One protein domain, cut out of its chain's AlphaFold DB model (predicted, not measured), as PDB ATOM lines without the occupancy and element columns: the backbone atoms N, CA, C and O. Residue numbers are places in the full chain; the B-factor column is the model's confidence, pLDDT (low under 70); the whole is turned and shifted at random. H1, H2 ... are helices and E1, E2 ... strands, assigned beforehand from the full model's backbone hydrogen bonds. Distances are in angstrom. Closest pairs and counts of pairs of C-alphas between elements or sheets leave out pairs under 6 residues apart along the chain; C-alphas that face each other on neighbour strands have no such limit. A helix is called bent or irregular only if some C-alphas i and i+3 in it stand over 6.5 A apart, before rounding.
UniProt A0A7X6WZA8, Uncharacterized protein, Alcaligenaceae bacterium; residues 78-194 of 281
ATOM      1  N   GLN A  78     126.895 274.516 161.755       89.50
ATOM      2  CA  GLN A  78     126.304 273.211 161.504       89.50
ATOM      3  C   GLN A  78     127.413 272.244 161.089       89.50
ATOM      4  O   GLN A  78     128.055 272.434 160.056       89.50
ATOM      5  N   THR A  79     127.659 271.227 161.907       89.12
ATOM      6  CA  THR A  79     128.582 270.130 161.604       89.12
ATOM      7  C   THR A  79     127.799 268.867 161.307       89.12
ATOM      8  O   THR A  79     126.838 268.550 162.006       89.12
ATOM      9  N   ILE A  80     128.245 268.117 160.306       88.06
ATOM     10  CA  ILE A  80     127.765 266.758 160.079       88.06
ATOM     11  C   ILE A  80     128.499 265.851 161.072       88.06
ATOM     12  O   ILE A  80     129.725 265.801 161.062       88.06
ATOM     13  N   VAL A  81     127.749 265.180 161.939       90.12
ATOM     14  CA  VAL A  81     128.242 264.301 163.004       90.12
ATOM     15  C   VAL A  81     127.782 262.881 162.692       90.12
ATOM     16  O   VAL A  81     126.625 262.662 162.333       90.12
ATOM     17  N   SER A  82     128.685 261.909 162.803       89.31
ATOM     18  CA  SER A  82     128.335 260.491 162.643       89.31
ATOM     19  C   SER A  82     127.635 259.945 163.894       89.31
ATOM     20  O   SER A  82     127.886 260.422 165.003       89.31
ATOM     21  N   ASP A  83     126.822 258.893 163.744       88.06
ATOM     22  CA  ASP A  83     126.252 258.135 164.878       88.06
ATOM     23  C   ASP A  83     127.300 257.814 165.952       88.06
ATOM     24  O   ASP A  83     127.047 257.943 167.148       88.06
ATOM     25  N   ARG A  84     128.509 257.434 165.523       85.62
ATOM     26  CA  ARG A  84     129.609 257.087 166.423       85.62
ATOM     27  C   ARG A  84     130.091 258.280 167.238       85.62
ATOM     28  O   ARG A  84     130.269 258.146 168.443       85.62
ATOM     29  N   GLU A  85     130.297 259.433 166.605       87.69
ATOM     30  CA  GLU A  85     130.697 260.651 167.320       87.69
ATOM     31  C   GLU A  85     129.622 261.100 168.308       87.69
ATOM     32  O   GLU A  85     129.943 261.551 169.408       87.69
ATOM     33  N   ARG A  86     128.346 260.948 167.944       89.06
ATOM     34  CA  ARG A  86     127.222 261.270 168.823       89.06
ATOM     35  C   ARG A  86     127.148 260.316 170.013       89.06
ATOM     36  O   ARG A  86     127.045 260.779 171.148       89.06
ATOM     37  N   ALA A  87     127.256 259.010 169.776       88.50
ATOM     38  CA  ALA A  87     127.294 257.995 170.828       88.50
ATOM     39  C   ALA A  87     128.510 258.186 171.747       88.50
ATOM     40  O   ALA A  87     128.384 258.105 172.967       88.50
ATOM     41  N   GLN A  88     129.672 258.528 171.183       89.81
ATOM     42  CA  GLN A  88     130.866 258.848 171.957       89.81
ATOM     43  C   GLN A  88     130.669 260.109 172.802       89.81
ATOM     44  O   GLN A  88     130.999 260.087 173.981       89.81
ATOM     45  N   ALA A  89     130.089 261.182 172.259       88.56
ATOM     46  CA  ALA A  89     129.805 262.397 173.023       88.56
ATOM     47  C   ALA A  89     128.795 262.140 174.154       88.56
ATOM     48  O   ALA A  89     128.981 262.602 175.282       88.56
ATOM     49  N   GLN A  90     127.748 261.356 173.880       90.19
ATOM     50  CA  GLN A  90     126.793 260.924 174.900       90.19
ATOM     51  C   GLN A  90     127.489 260.101 175.982       90.19
ATOM     52  O   GLN A  90     127.321 260.398 177.163       90.19
ATOM     53  N   TYR A  91     128.332 259.142 175.600       88.69
ATOM     54  CA  TYR A  91     129.135 258.375 176.540       88.69
ATOM     55  C   TYR A  91     130.064 259.275 177.353       88.69
ATOM     56  O   TYR A  91     130.085 259.187 178.573       88.69
ATOM     57  N   GLU A  92     130.775 260.210 176.724       89.88
ATOM     58  CA  GLU A  92     131.657 261.173 177.385       89.88
ATOM     59  C   GLU A  92     130.908 262.102 178.351       89.88
ATOM     60  O   GLU A  92     131.474 262.475 179.382       89.88
ATOM     61  N   SER A  93     129.630 262.388 178.105       92.25
ATOM     62  CA  SER A  93     128.778 263.136 179.037       92.25
ATOM     63  C   SER A  93     128.290 262.314 180.240       92.25
ATOM     64  O   SER A  93     127.871 262.889 181.245       92.25
ATOM     65  N   GLN A  94     128.368 260.978 180.185       92.12
ATOM     66  CA  GLN A  94     127.935 260.129 181.295       92.12
ATOM     67  C   GLN A  94     128.816 260.329 182.539       92.12
ATOM     68  O   GLN A  94     130.037 260.536 182.429       92.12
ATOM     69  N   PRO A  95     128.227 260.210 183.745       94.81
ATOM     70  CA  PRO A  95     128.978 260.307 184.985       94.81
ATOM     71  C   PRO A  95     130.035 259.200 185.061       94.81
ATOM     72  O   PRO A  95     129.825 258.071 184.615       94.81
ATOM     73  N   TRP A  96     131.172 259.518 185.684       92.00
ATOM     74  CA  TRP A  96     132.324 258.618 185.792       92.00
ATOM     75  C   TRP A  96     131.963 257.222 186.323       92.00
ATOM     76  O   TRP A  96     132.515 256.229 185.848       92.00
ATOM     77  N   LEU A  97     131.006 257.149 187.256       92.81
ATOM     78  CA  LEU A  97     130.543 255.896 187.847       92.81
ATOM     79  C   LEU A  97     129.902 254.966 186.809       92.81
ATOM     80  O   LEU A  97     130.178 253.775 186.832       92.81
ATOM     81  N   VAL A  98     129.106 255.498 185.877       90.06
ATOM     82  CA  VAL A  98     128.474 254.700 184.811       90.06
ATOM     83  C   VAL A  98     129.520 254.232 183.798       90.06
ATOM     84  O   VAL A  98     129.462 253.108 183.324       90.06
ATOM     85  N   LYS A  99     130.558 255.023 183.536       88.25
ATOM     86  CA  LYS A  99     131.654 254.581 182.656       88.25
ATOM     87  C   LYS A  99     132.491 253.442 183.247       88.25
ATOM     88  O   LYS A  99     133.075 252.660 182.509       88.25
ATOM     89  N   HIS A 100     132.576 253.355 184.577       91.31
ATOM     90  CA  HIS A 100     133.494 252.444 185.270       91.31
ATOM     91  C   HIS A 100     132.787 251.477 186.233       91.31
ATOM     92  O   HIS A 100     133.444 250.869 187.078       91.31
ATOM     93  N   TRP A 101     131.467 251.286 186.125       92.12
ATOM     94  CA  TRP A 101     130.743 250.425 187.067       92.12
ATOM     95  C   TRP A 101     131.169 248.957 186.948       92.12
ATOM     96  O   TRP A 101     131.323 248.300 187.974       92.12
ATOM     97  N   LYS A 102     131.418 248.450 185.726       91.50
ATOM     98  CA  LYS A 102     131.867 247.065 185.491       91.50
ATOM     99  C   LYS A 102     133.174 246.751 186.240       91.50
ATOM    100  O   LYS A 102     133.158 245.827 187.056       91.50
ATOM    101  N   PRO A 103     134.284 247.499 186.055       91.31
ATOM    102  CA  PRO A 103     135.524 247.217 186.779       91.31
ATOM    103  C   PRO A 103     135.402 247.466 188.287       91.31
ATOM    104  O   PRO A 103     136.011 246.736 189.066       91.31
ATOM    105  N   LEU A 104     134.596 248.440 188.727       93.62
ATOM    106  CA  LEU A 104     134.347 248.649 190.157       93.62
ATOM    107  C   LEU A 104     133.626 247.452 190.781       93.62
ATOM    108  O   LEU A 104     134.081 246.918 191.790       93.62
ATOM    109  N   LEU A 105     132.532 247.000 190.165       92.19
ATOM    110  CA  LEU A 105     131.755 245.866 190.654       92.19
ATOM    111  C   LEU A 105     132.576 244.574 190.605       92.19
ATOM    112  O   LEU A 105     132.616 243.835 191.588       92.19
ATOM    113  N   GLY A 106     133.282 244.336 189.498       91.06
ATOM    114  CA  GLY A 106     134.203 243.213 189.360       91.06
ATOM    115  C   GLY A 106     135.299 243.235 190.427       91.06
ATOM    116  O   GLY A 106     135.548 242.216 191.068       91.06
ATOM    117  N   GLY A 107     135.905 244.396 190.690       93.81
ATOM    118  CA  GLY A 107     136.925 244.558 191.725       93.81
ATOM    119  C   GLY A 107     136.395 244.311 193.139       93.81
ATOM    120  O   GLY A 107     137.032 243.599 193.913       93.81
ATOM    121  N   VAL A 108     135.207 244.824 193.472       94.62
ATOM    122  CA  VAL A 108     134.560 244.575 194.773       94.62
ATOM    123  C   VAL A 108     134.260 243.084 194.959       94.62
ATOM    124  O   VAL A 108     134.606 242.518 195.999       94.62
ATOM    125  N   LEU A 109     133.680 242.427 193.949       93.12
ATOM    126  CA  LEU A 109     133.393 240.989 193.992       93.12
ATOM    127  C   LEU A 109     134.675 240.157 194.103       93.12
ATOM    128  O   LEU A 109     134.756 239.253 194.935       93.12
ATOM    129  N   GLY A 110     135.704 240.490 193.322       89.81
ATOM    130  CA  GLY A 110     136.994 239.806 193.367       89.81
ATOM    131  C   GLY A 110     137.691 239.958 194.721       89.81
ATOM    132  O   GLY A 110     138.229 238.988 195.254       89.81
ATOM    133  N   GLY A 111     137.617 241.145 195.330       92.56
ATOM    134  CA  GLY A 111     138.111 241.389 196.685       92.56
ATOM    135  C   GLY A 111     137.355 240.592 197.750       92.56
ATOM    136  O   GLY A 111     137.985 240.024 198.641       92.56
ATOM    137  N   ALA A 112     136.025 240.491 197.642       92.81
ATOM    138  CA  ALA A 112     135.200 239.701 198.559       92.81
ATOM    139  C   ALA A 112     135.514 238.198 198.472       92.81
ATOM    140  O   ALA A 112     135.684 237.542 199.502       92.81
ATOM    141  N   VAL A 113     135.669 237.669 197.253       89.62
ATOM    142  CA  VAL A 113     136.104 236.283 197.032       89.62
ATOM    143  C   VAL A 113     137.507 236.068 197.605       89.62
ATOM    144  O   VAL A 113     137.722 235.122 198.362       89.62
ATOM    145  N   GLY A 114     138.445 236.981 197.333       86.81
ATOM    146  CA  GLY A 114     139.795 236.942 197.901       86.81
ATOM    147  C   GLY A 114     139.795 236.948 199.435       86.81
ATOM    148  O   GLY A 114     140.508 236.159 200.051       86.81
ATOM    149  N   TYR A 115     138.947 237.769 200.062       91.44
ATOM    150  CA  TYR A 115     138.762 237.802 201.516       91.44
ATOM    151  C   TYR A 115     138.202 236.481 202.060       91.44
ATOM    152  O   TYR A 115     138.652 235.983 203.091       91.44
ATOM    153  N   GLN A 116     137.236 235.873 201.370       89.12
ATOM    154  CA  GLN A 116     136.683 234.590 201.798       89.12
ATOM    155  C   GLN A 116     137.723 233.463 201.717       89.12
ATOM    156  O   GLN A 116     137.799 232.640 202.630       89.12
ATOM    157  N   PHE A 117     138.569 233.458 200.685       84.19
ATOM    158  CA  PHE A 117     139.683 232.513 200.588       84.19
ATOM    159  C   PHE A 117     140.722 232.722 201.691       84.19
ATOM    160  O   PHE A 117     141.207 231.741 202.257       84.19
ATOM    161  N   THR A 118     141.036 233.970 202.050       85.12
ATOM    162  CA  THR A 118     142.035 234.241 203.092       85.12
ATOM    163  C   THR A 118     141.559 233.909 204.497       85.12
ATOM    164  O   THR A 118     142.389 233.576 205.338       85.12
ATOM    165  N   ARG A 119     140.249 233.928 204.774       82.38
ATOM    166  CA  ARG A 119     139.717 233.475 206.075       82.38
ATOM    167  C   ARG A 119     139.953 231.990 206.343       82.38
ATOM    168  O   ARG A 119     139.989 231.597 207.503       82.38
ATOM    169  N   ASN A 120     140.139 231.183 205.299       80.94
ATOM    170  CA  ASN A 120     140.442 229.757 205.435       80.94
ATOM    171  C   ASN A 120     141.938 229.482 205.680       80.94
ATOM    172  O   ASN A 120     142.337 228.330 205.846       80.94
ATOM    173  N   TYR A 121     142.780 230.517 205.699       80.12
ATOM    174  CA  TYR A 121     144.195 230.394 206.015       80.12
ATOM    175  C   TYR A 121     144.432 230.362 207.533       80.12
ATOM    176  O   TYR A 121     143.870 231.159 208.274       80.12
ATOM    177  N   GLY A 122     145.303 229.458 208.002       84.94
ATOM    178  CA  GLY A 122     145.683 229.385 209.419       84.94
ATOM    179  C   GLY A 122     146.542 230.575 209.875       84.94
ATOM    180  O   GLY A 122     147.043 231.345 209.050       84.94
ATOM    181  N   ASP A 123     146.789 230.692 211.183       84.44
ATOM    182  CA  ASP A 123     147.479 231.843 211.806       84.44
ATOM    183  C   ASP A 123     148.848 232.169 211.183       84.44
ATOM    184  O   ASP A 123     149.243 233.327 211.064       84.44
ATOM    185  N   LYS A 124     149.559 231.150 210.686       82.31
ATOM    186  CA  LYS A 124     150.874 231.303 210.037       82.31
ATOM    187  C   LYS A 124     150.822 232.000 208.666       82.31
ATOM    188  O   LYS A 124     151.869 232.345 208.116       82.31
ATOM    189  N   SER A 125     149.634 232.212 208.105       82.75
ATOM    190  CA  SER A 125     149.416 232.732 206.743       82.75
ATOM    191  C   SER A 125     148.810 234.137 206.690       82.75
ATOM    192  O   SER A 125     148.564 234.641 205.595       82.75
ATOM    193  N   GLN A 126     148.664 234.829 207.827       83.31
ATOM    194  CA  GLN A 126     148.136 236.204 207.872       83.31
ATOM    195  C   GLN A 126     148.900 237.197 206.978       83.31
ATOM    196  O   GLN A 126     148.299 238.116 206.428       83.31
ATOM    197  N   LYS A 127     150.204 236.985 206.740       89.38
ATOM    198  CA  LYS A 127     151.004 237.826 205.826       89.38
ATOM    199  C   LYS A 127     150.482 237.852 204.380       89.38
ATOM    200  O   LYS A 127     150.762 238.796 203.650       89.38
ATOM    201  N   TRP A 128     149.719 236.836 203.970       88.75
ATOM    202  CA  TRP A 128     149.134 236.724 202.628       88.75
ATOM    203  C   TRP A 128     147.723 237.304 202.525       88.75
ATOM    204  O   TRP A 128     147.163 237.345 201.429       88.75
ATOM    205  N   PHE A 129     147.163 237.797 203.629       90.00
ATOM    206  CA  PHE A 129     145.809 238.332 203.670       90.00
ATOM    207  C   PHE A 129     145.621 239.514 202.704       90.00
ATOM    208  O   PHE A 129     144.828 239.429 201.767       90.00
ATOM    209  N   TYR A 130     146.398 240.588 202.873       90.94
ATOM    210  CA  TYR A 130     146.292 241.780 202.026       90.94
ATOM    211  C   TYR A 130     146.680 241.525 200.561       90.94
ATOM    212  O   TYR A 130     145.920 241.947 199.688       90.94
ATOM    213  N   PRO A 131     147.783 240.805 200.251       92.75
ATOM    214  CA  PRO A 131     148.127 240.489 198.867       92.75
ATOM    215  C   PRO A 131     147.029 239.732 198.115       92.75
ATOM    216  O   PRO A 131     146.802 240.020 196.945       92.75
ATOM    217  N   THR A 132     146.332 238.800 198.771       90.19
ATOM    218  CA  THR A 132     145.287 237.984 198.128       90.19
ATOM    219  C   THR A 132     144.008 238.778 197.873       90.19
ATOM    220  O   THR A 132     143.360 238.607 196.846       90.19
ATOM    221  N   ILE A 133     143.636 239.678 198.785       91.88
ATOM    222  CA  ILE A 133     142.489 240.569 198.562       91.88
ATOM    223  C   ILE A 133     142.812 241.540 197.431       91.88
ATOM    224  O   ILE A 133     142.006 241.707 196.524       91.88
ATOM    225  N   LEU A 134     144.001 242.144 197.450       93.38
ATOM    226  CA  LEU A 134     144.411 243.105 196.430       93.38
ATOM    227  C   LEU A 134     144.558 242.447 195.051       93.38
ATOM    228  O   LEU A 134     144.147 243.037 194.052       93.38
ATOM    229  N   SER A 135     145.072 241.214 194.988       92.12
ATOM    230  CA  SER A 135     145.083 240.440 193.744       92.12
ATOM    231  C   SER A 135     143.667 240.091 193.289       92.12
ATOM    232  O   SER A 135     143.369 240.244 192.108       92.12
ATOM    233  N   GLY A 136     142.773 239.721 194.211       89.75
ATOM    234  CA  GLY A 136     141.354 239.507 193.934       89.75
ATOM    235  C   GLY A 136     140.679 240.746 193.345       89.75
ATOM    236  O   GLY A 136     140.002 240.639 192.326       89.75
ATOM    237  N   VAL A 137     140.917 241.931 193.917       94.19
ATOM    238  CA  VAL A 137     140.402 243.208 193.394       94.19
ATOM    239  C   VAL A 137     140.940 243.481 191.991       94.19
ATOM    240  O   VAL A 137     140.166 243.800 191.091       94.19
ATOM    241  N   ALA A 138     142.250 243.337 191.778       94.00
ATOM    242  CA  ALA A 138     142.869 243.608 190.482       94.00
ATOM    243  C   ALA A 138     142.367 242.649 189.389       94.00
ATOM    244  O   ALA A 138     142.008 243.089 188.297       94.00
ATOM    245  N   VAL A 139     142.307 241.348 189.694       91.06
ATOM    246  CA  VAL A 139     141.785 240.333 188.772       91.06
ATOM    247  C   VAL A 139     140.307 240.577 188.514       91.06
ATOM    248  O   VAL A 139     139.907 240.583 187.358       91.06
ATOM    249  N   GLY A 140     139.510 240.846 189.546       89.62
ATOM    250  CA  GLY A 140     138.081 241.097 189.395       89.62
ATOM    251  C   GLY A 140     137.766 242.343 188.570       89.62
ATOM    252  O   GLY A 140     136.861 242.314 187.739       89.62
ATOM    253  N   ALA A 141     138.540 243.416 188.729       93.50
ATOM    254  CA  ALA A 141     138.372 244.633 187.937       93.50
ATOM    255  C   ALA A 141     138.696 244.421 186.449       93.50
ATOM    256  O   ALA A 141     138.053 245.025 185.595       93.50
ATOM    257  N   ALA A 142     139.672 243.561 186.139       93.12
ATOM    258  CA  ALA A 142     140.033 243.218 184.764       93.12
ATOM    259  C   ALA A 142     139.094 242.172 184.141       93.12
ATOM    260  O   ALA A 142     138.814 242.229 182.949       93.12
ATOM    261  N   ALA A 143     138.638 241.219 184.953       91.12
ATOM    262  CA  ALA A 143     137.778 240.109 184.565       91.12
ATOM    263  C   ALA A 143     136.318 240.516 184.357       91.12
ATOM    264  O   ALA A 143     135.609 239.885 183.585       91.12
ATOM    265  N   GLY A 144     135.863 241.532 185.086       91.69
ATOM    266  CA  GLY A 144     134.461 241.908 185.130       91.69
ATOM    267  C   GLY A 144     133.641 241.073 186.126       91.69
ATOM    268  O   GLY A 144     134.071 240.027 186.621       91.69
ATOM    269  N   PRO A 145     132.436 241.554 186.472       91.69
ATOM    270  CA  PRO A 145     131.600 240.947 187.505       91.69
ATOM    271  C   PRO A 145     131.046 239.572 187.108       91.69
ATOM    272  O   PRO A 145     130.942 238.696 187.969       91.69
ATOM    273  N   GLY A 146     130.731 239.362 185.824       92.19
ATOM    274  CA  GLY A 146     130.183 238.102 185.309       92.19
ATOM    275  C   GLY A 146     131.159 236.947 185.450       92.19
ATOM    276  O   GLY A 146     130.827 235.929 186.062       92.19
ATOM    277  N   MET A 147     132.395 237.146 184.987       93.56
ATOM    278  CA  MET A 147     133.436 236.133 185.110       93.56
ATOM    279  C   MET A 147     133.765 235.799 186.570       93.56
ATOM    280  O   MET A 147     133.902 234.622 186.905       93.56
ATOM    281  N   VAL A 148     133.841 236.790 187.468       92.62
ATOM    282  CA  VAL A 148     134.104 236.536 188.899       92.62
ATOM    283  C   VAL A 148     132.972 235.735 189.546       92.62
ATOM    284  O   VAL A 148     133.235 234.732 190.215       92.62
ATOM    285  N   ALA A 149     131.718 236.149 189.344       92.25
ATOM    286  CA  ALA A 149     130.560 235.479 189.931       92.25
ATOM    287  C   ALA A 149     130.404 234.046 189.395       92.25
ATOM    288  O   ALA A 149     130.235 233.102 190.171       92.25
ATOM    289  N   GLY A 150     130.531 233.880 188.078       93.19
ATOM    290  CA  GLY A 150     130.473 232.582 187.421       93.19
ATOM    291  C   GLY A 150     131.596 231.645 187.864       93.19
ATOM    292  O   GLY A 150     131.346 230.474 188.163       93.19
ATOM    293  N   ALA A 151     132.826 232.153 187.989       93.38
ATOM    294  CA  ALA A 151     133.964 231.347 188.420       93.38
ATOM    295  C   ALA A 151     133.853 230.893 189.876       93.38
ATOM    296  O   ALA A 151     134.193 229.748 190.200       93.38
ATOM    297  N   TYR A 152     133.339 231.761 190.746       92.25
ATOM    298  CA  TYR A 152     133.058 231.416 192.133       92.25
ATOM    299  C   TYR A 152     131.962 230.347 192.239       92.25
ATOM    300  O   TYR A 152     132.162 229.332 192.907       92.25
ATOM    301  N   ALA A 153     130.842 230.516 191.530       92.31
ATOM    302  CA  ALA A 153     129.752 229.540 191.516       92.31
ATOM    303  C   ALA A 153     130.206 228.175 190.964       92.31
ATOM    304  O   ALA A 153     129.954 227.143 191.589       92.31
ATOM    305  N   GLY A 154     130.944 228.165 189.849       90.81
ATOM    306  CA  GLY A 154     131.524 226.944 189.283       90.81
ATOM    307  C   GLY A 154     132.498 226.256 190.245       90.81
ATOM    308  O   GLY A 154     132.463 225.034 190.396       90.81
ATOM    309  N   GLY A 155     133.305 227.039 190.967       88.50
ATOM    310  CA  GLY A 155     134.214 226.534 191.996       88.50
ATOM    311  C   GLY A 155     133.481 225.901 193.179       88.50
ATOM    312  O   GLY A 155     133.845 224.809 193.614       88.50
ATOM    313  N   MET A 156     132.404 226.534 193.653       89.81
ATOM    314  CA  MET A 156     131.560 226.008 194.732       89.81
ATOM    315  C   MET A 156     130.897 224.683 194.344       89.81
ATOM    316  O   MET A 156     130.931 223.727 195.120       89.81
ATOM    317  N   VAL A 157     130.350 224.593 193.127       90.88
ATOM    318  CA  VAL A 157     129.777 223.344 192.596       90.88
ATOM    319  C   VAL A 157     130.850 222.257 192.529       90.88
ATOM    320  O   VAL A 157     130.641 221.142 193.006       90.88
ATOM    321  N   ALA A 158     132.033 222.580 192.009       90.56
ATOM    322  CA  ALA A 158     133.128 221.624 191.927       90.56
ATOM    323  C   ALA A 158     133.594 221.134 193.302       90.56
ATOM    324  O   ALA A 158     133.865 219.948 193.466       90.56
ATOM    325  N   GLN A 159     133.675 222.023 194.292       88.06
ATOM    326  CA  GLN A 159     134.081 221.674 195.652       88.06
ATOM    327  C   GLN A 159     133.025 220.824 196.369       88.06
ATOM    328  O   GLN A 159     133.384 219.968 197.175       88.06
ATOM    329  N   HIS A 160     131.743 221.014 196.046       91.81
ATOM    330  CA  HIS A 160     130.656 220.192 196.573       91.81
ATOM    331  C   HIS A 160     130.722 218.741 196.067       91.81
ATOM    332  O   HIS A 160     130.599 217.811 196.859       91.81
ATOM    333  N   PHE A 161     130.965 218.535 194.767       93.06
ATOM    334  CA  PHE A 161     131.002 217.192 194.164       93.06
ATOM    335  C   PHE A 161     132.387 216.519 194.212       93.06
ATOM    336  O   PHE A 161     132.476 215.295 194.298       93.06
ATOM    337  N   TRP A 162     133.478 217.293 194.179       92.56
ATOM    338  CA  TRP A 162     134.864 216.801 194.157       92.56
ATOM    339  C   TRP A 162     135.787 217.588 195.109       92.56
ATOM    340  O   TRP A 162     136.724 218.256 194.660       92.56
ATOM    341  N   PRO A 163     135.613 217.457 196.437       84.88
ATOM    342  CA  PRO A 163     136.277 218.308 197.435       84.88
ATOM    343  C   PRO A 163     137.814 218.228 197.453       84.88
ATOM    344  O   PRO A 163     138.463 219.142 197.950       84.88
ATOM    345  N   ALA A 164     138.416 217.164 196.910       83.44
ATOM    346  CA  ALA A 164     139.868 216.950 196.918       83.44
ATOM    347  C   ALA A 164     140.550 217.161 195.552       83.44
ATOM    348  O   ALA A 164     141.767 216.997 195.442       83.44
ATOM    349  N   LYS A 165     139.805 217.499 194.489       89.75
ATOM    350  CA  LYS A 165     140.362 217.599 193.129       89.75
ATOM    351  C   LYS A 165     140.499 219.051 192.685       89.75
ATOM    352  O   LYS A 165     139.729 219.524 191.854       89.75
ATOM    353  N   LEU A 166     141.555 219.714 193.160       90.19
ATOM    354  CA  LEU A 166     141.906 221.084 192.752       90.19
ATOM    355  C   LEU A 166     141.876 221.317 191.226       90.19
ATOM    356  O   LEU A 166     141.316 222.332 190.814       90.19
ATOM    357  N   PRO A 167     142.387 220.408 190.365       91.06
ATOM    358  CA  PRO A 167     142.322 220.620 188.917       91.06
ATOM    359  C   PRO A 167     140.887 220.698 188.379       91.06
ATOM    360  O   PRO A 167     140.615 221.470 187.465       91.06
ATOM    361  N   VAL A 168     139.964 219.931 188.968       90.06
ATOM    362  CA  VAL A 168     138.545 219.926 188.582       90.06
ATOM    363  C   VAL A 168     137.879 221.228 189.015       90.06
ATOM    364  O   VAL A 168     137.148 221.821 188.228       90.06
ATOM    365  N   THR A 169     138.183 221.714 190.222       89.50
ATOM    366  CA  THR A 169     137.694 223.010 190.708       89.50
ATOM    367  C   THR A 169     138.146 224.154 189.817       89.50
ATOM    368  O   THR A 169     137.315 224.951 189.400       89.50
ATOM    369  N   ILE A 170     139.430 224.200 189.455       88.75
ATOM    370  CA  ILE A 170     139.961 225.243 188.566       88.75
ATOM    371  C   ILE A 170     139.277 225.181 187.195       88.75
ATOM    372  O   ILE A 170     138.840 226.212 186.688       88.75
ATOM    373  N   ALA A 171     139.136 223.988 186.609       91.69
ATOM    374  CA  ALA A 171     138.488 223.828 185.309       91.69
ATOM    375  C   ALA A 171     137.014 224.271 185.334       91.69
ATOM    376  O   ALA A 171     136.588 225.032 184.467       91.69
ATOM    377  N   LEU A 172     136.247 223.853 186.345       91.31
ATOM    378  CA  LEU A 172     134.844 224.252 186.495       91.31
ATOM    379  C   LEU A 172     134.685 225.738 186.822       91.31
ATOM    380  O   LEU A 172     133.745 226.358 186.333       91.31
ATOM    381  N   SER A 173     135.605 226.334 187.581       89.81
ATOM    382  CA  SER A 173     135.649 227.784 187.778       89.81
ATOM    383  C   SER A 173     135.905 228.526 186.469       89.81
ATOM    384  O   SER A 173     135.236 229.514 186.200       89.81
ATOM    385  N   LEU A 174     136.815 228.059 185.613       93.56
ATOM    386  CA  LEU A 174     137.041 228.697 184.310       93.56
ATOM    387  C   LEU A 174     135.796 228.624 183.417       93.56
ATOM    388  O   LEU A 174     135.385 229.637 182.856       93.56
ATOM    389  N   VAL A 175     135.159 227.452 183.336       94.00
ATOM    390  CA  VAL A 175     133.914 227.272 182.570       94.00
ATOM    391  C   VAL A 175     132.791 228.140 183.138       94.00
ATOM    392  O   VAL A 175     132.122 228.847 182.389       94.00
ATOM    393  N   GLY A 176     132.613 228.129 184.461       92.56
ATOM    394  CA  GLY A 176     131.636 228.971 185.141       92.56
ATOM    395  C   GLY A 176     131.886 230.454 184.881       92.56
ATOM    396  O   GLY A 176     130.939 231.189 184.632       92.56
ATOM    397  N   GLY A 177     133.151 230.881 184.867       93.19
ATOM    398  CA  GLY A 177     133.545 232.247 184.548       93.19
ATOM    399  C   GLY A 177     133.134 232.664 183.138       93.19
ATOM    400  O   GLY A 177     132.467 233.680 182.987       93.19
ATOM    401  N   ILE A 178     133.441 231.852 182.124       93.75
ATOM    402  CA  ILE A 178     133.056 232.134 180.728       93.75
ATOM    403  C   ILE A 178     131.529 232.226 180.583       93.75
ATOM    404  O   ILE A 178     131.018 233.130 179.927       93.75
ATOM    405  N   LEU A 179     130.789 231.310 181.216       95.00
ATOM    406  CA  LEU A 179     129.324 231.324 181.184       95.00
ATOM    407  C   LEU A 179     128.741 232.542 181.912       95.00
ATOM    408  O   LEU A 179     127.775 233.135 181.438       95.00
ATOM    409  N   GLY A 180     129.323 232.915 183.052       93.06
ATOM    410  CA  GLY A 180     128.913 234.094 183.810       93.06
ATOM    411  C   GLY A 180     129.178 235.395 183.058       93.06
ATOM    412  O   GLY A 180     128.357 236.307 183.119       93.06
ATOM    413  N   ASP A 181     130.289 235.470 182.326       93.25
ATOM    414  CA  ASP A 181     130.623 236.611 181.471       93.25
ATOM    415  C   ASP A 181     129.626 236.745 180.315       93.25
ATOM    416  O   ASP A 181     128.964 237.771 180.189       93.25
ATOM    417  N   GLY A 182     129.385 235.654 179.579       93.25
ATOM    418  CA  GLY A 182     128.391 235.640 178.503       93.25
ATOM    419  C   GLY A 182     126.969 235.963 178.980       93.25
ATOM    420  O   GLY A 182     126.221 236.637 178.274       93.25
ATOM    421  N   LEU A 183     126.588 235.537 180.190       94.31
ATOM    422  CA  LEU A 183     125.307 235.916 180.791       94.31
ATOM    423  C   LEU A 183     125.255 237.411 181.134       94.31
ATOM    424  O   LEU A 183     124.218 238.041 180.931       94.31
ATOM    425  N   MET A 184     126.344 237.985 181.650       92.62
ATOM    426  CA  MET A 184     126.396 239.419 181.943       92.62
ATOM    427  C   MET A 184     126.378 240.265 180.675       92.62
ATOM    428  O   MET A 184     125.704 241.290 180.674       92.62
ATOM    429  N   ASP A 185     127.028 239.826 179.602       91.38
ATOM    430  CA  ASP A 185     126.958 240.498 178.302       91.38
ATOM    431  C   ASP A 185     125.564 240.386 177.671       91.38
ATOM    432  O   ASP A 185     125.104 241.318 177.015       91.38
ATOM    433  N   LEU A 186     124.846 239.283 177.914       94.50
ATOM    434  CA  LEU A 186     123.450 239.139 177.495       94.50
ATOM    435  C   LEU A 186     122.507 240.063 178.287       94.50
ATOM    436  O   LEU A 186     121.566 240.614 177.718       94.50
ATOM    437  N   LEU A 187     122.737 240.219 179.595       93.19
ATOM    438  CA  LEU A 187     121.929 241.074 180.475       93.19
ATOM    439  C   LEU A 187     122.248 242.568 180.310       93.19
ATOM    440  O   LEU A 187     121.361 243.406 180.466       93.19
ATOM    441  N   PHE A 188     123.504 242.894 180.011       91.06
ATOM    442  CA  PHE A 188     124.027 244.254 179.887       91.06
ATOM    443  C   PHE A 188     124.873 244.376 178.610       91.06
ATOM    444  O   PHE A 188     126.105 244.473 178.702       91.06
ATOM    445  N   PRO A 189     124.226 244.360 177.429       85.56
ATOM    446  CA  PRO A 189     124.925 244.441 176.155       85.56
ATOM    447  C   PRO A 189     125.724 245.742 176.058       85.56
ATOM    448  O   PRO A 189     125.260 246.806 176.465       85.56
ATOM    449  N   GLU A 190     126.944 245.645 175.534       83.38
ATOM    450  CA  GLU A 190     127.778 246.813 175.258       83.38
ATOM    451  C   GLU A 190     127.373 247.449 173.928       83.38
ATOM    452  O   GLU A 190     127.081 246.749 172.957       83.38
ATOM    453  N   ASP A 191     127.377 248.782 173.874       81.75
ATOM    454  CA  ASP A 191     127.073 249.511 172.648       81.75
ATOM    455  C   ASP A 191     128.207 249.306 171.622       81.75
ATOM    456  O   ASP A 191     129.317 249.819 171.819       81.75
ATOM    457  N   PRO A 192     127.959 248.627 170.484       77.38
ATOM    458  CA  PRO A 192     129.007 248.287 169.514       77.38
ATOM    459  C   PRO A 192     129.624 249.525 168.843       77.38
ATOM    460  O   PRO A 192     130.715 249.465 168.282       77.38
ATOM    461  N   LEU A 193     128.942 250.671 168.916       78.69
ATOM    462  CA  LEU A 193     129.404 251.947 168.365       78.69
ATOM    463  C   LEU A 193     130.617 252.516 169.119       78.69
ATOM    464  O   LEU A 193     131.409 253.264 168.539       78.69
ATOM    465  N   LEU A 194     130.782 252.160 170.396       80.19
ATOM    466  CA  LEU A 194     131.866 252.662 171.245       80.19
ATOM    467  C   LEU A 194     133.147 251.826 171.122       80.19
ATOM    468  O   LEU A 194     134.196 252.240 171.623       80.19
TER     469      LEU A 194
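Overview. This is residues 78 to 194 of the 281 residues of an uncharacterized protein of Alcaligenaceae bacterium (UniProt A0A7X6WZA8). Two helical hairpins, H3 with H4a and H4b with H5, are joined where the long helix H4 bends from one into the other, and the short elements E1, H1 and H2 lead away from them at one end. E1 and H1 lie far out and give the model much of its length, while residues 92 to 98, of which 96 to 98 belong to H2, stand free. The 117 printed residues hold one strand and five helices in the order E1, H1, H2, H3, H4, H5, mostly helix. The whole is loose, with a radius of gyration of the C-alphas of 18.5 A and spans of 68 by 30 by 16 A.

Arrangement. H4, residues 123 to 161, is one helix by its hydrogen bonds but bent, with C-alphas 142 and 145 9.2 A apart; its arms are H4a, residues 123 to 142, and H4b, residues 145 to 161. H4a is irregular, with C-alphas 124 and 127 7.8 A apart, and has a kink of 38 degrees near residue 130. H3, residues 101 to 119, touches H4a in a hairpin, opposite ways at a shallow tilt of 18 degrees, closest at the C-alphas of Pro 103 and Ala 141, 4.0 A. H4b touches H3 with residues 145 to 152 alone, closest at the C-alphas of Gly 106 and Pro 145, 3.9 A. H5, residues 166 to 187, forms a hairpin with H4b, opposite ways at 38 degrees, only just a steep tilt; the closest C-alphas, Met 147 and Gly 177, are 3.9 A apart. H3 and H5 are apart. H1, residues 83 to 93, and H2, residues 96 to 99, are close but not clearly touching, with the C-alphas of Tyr 91 and Lys 99 7.6 A apart. Every O i to N i+4 pair is within hydrogen-bond range in H1, H3, H4b and H5, against 11 of 16 in H4a; H2 is too short for such a pair.

Along the chain. E1, residues 78 to 82, pairs with no named strand and begins at C-alpha 78 (126.304, 273.211, 161.504). H3 is 27.0 A long, H4a 30.3 A, H4b 24.7 A and H5 30.8 A, ending at C-alpha 187 (121.929, 241.074, 180.475).

Size, cuts and confidence. The C-alphas of Gln 78 and Lys 124, the two farthest apart, are 68.7 A apart. The printed part has no cut, the links between named elements are tight, and no printed residue is under 70 in pLDDT.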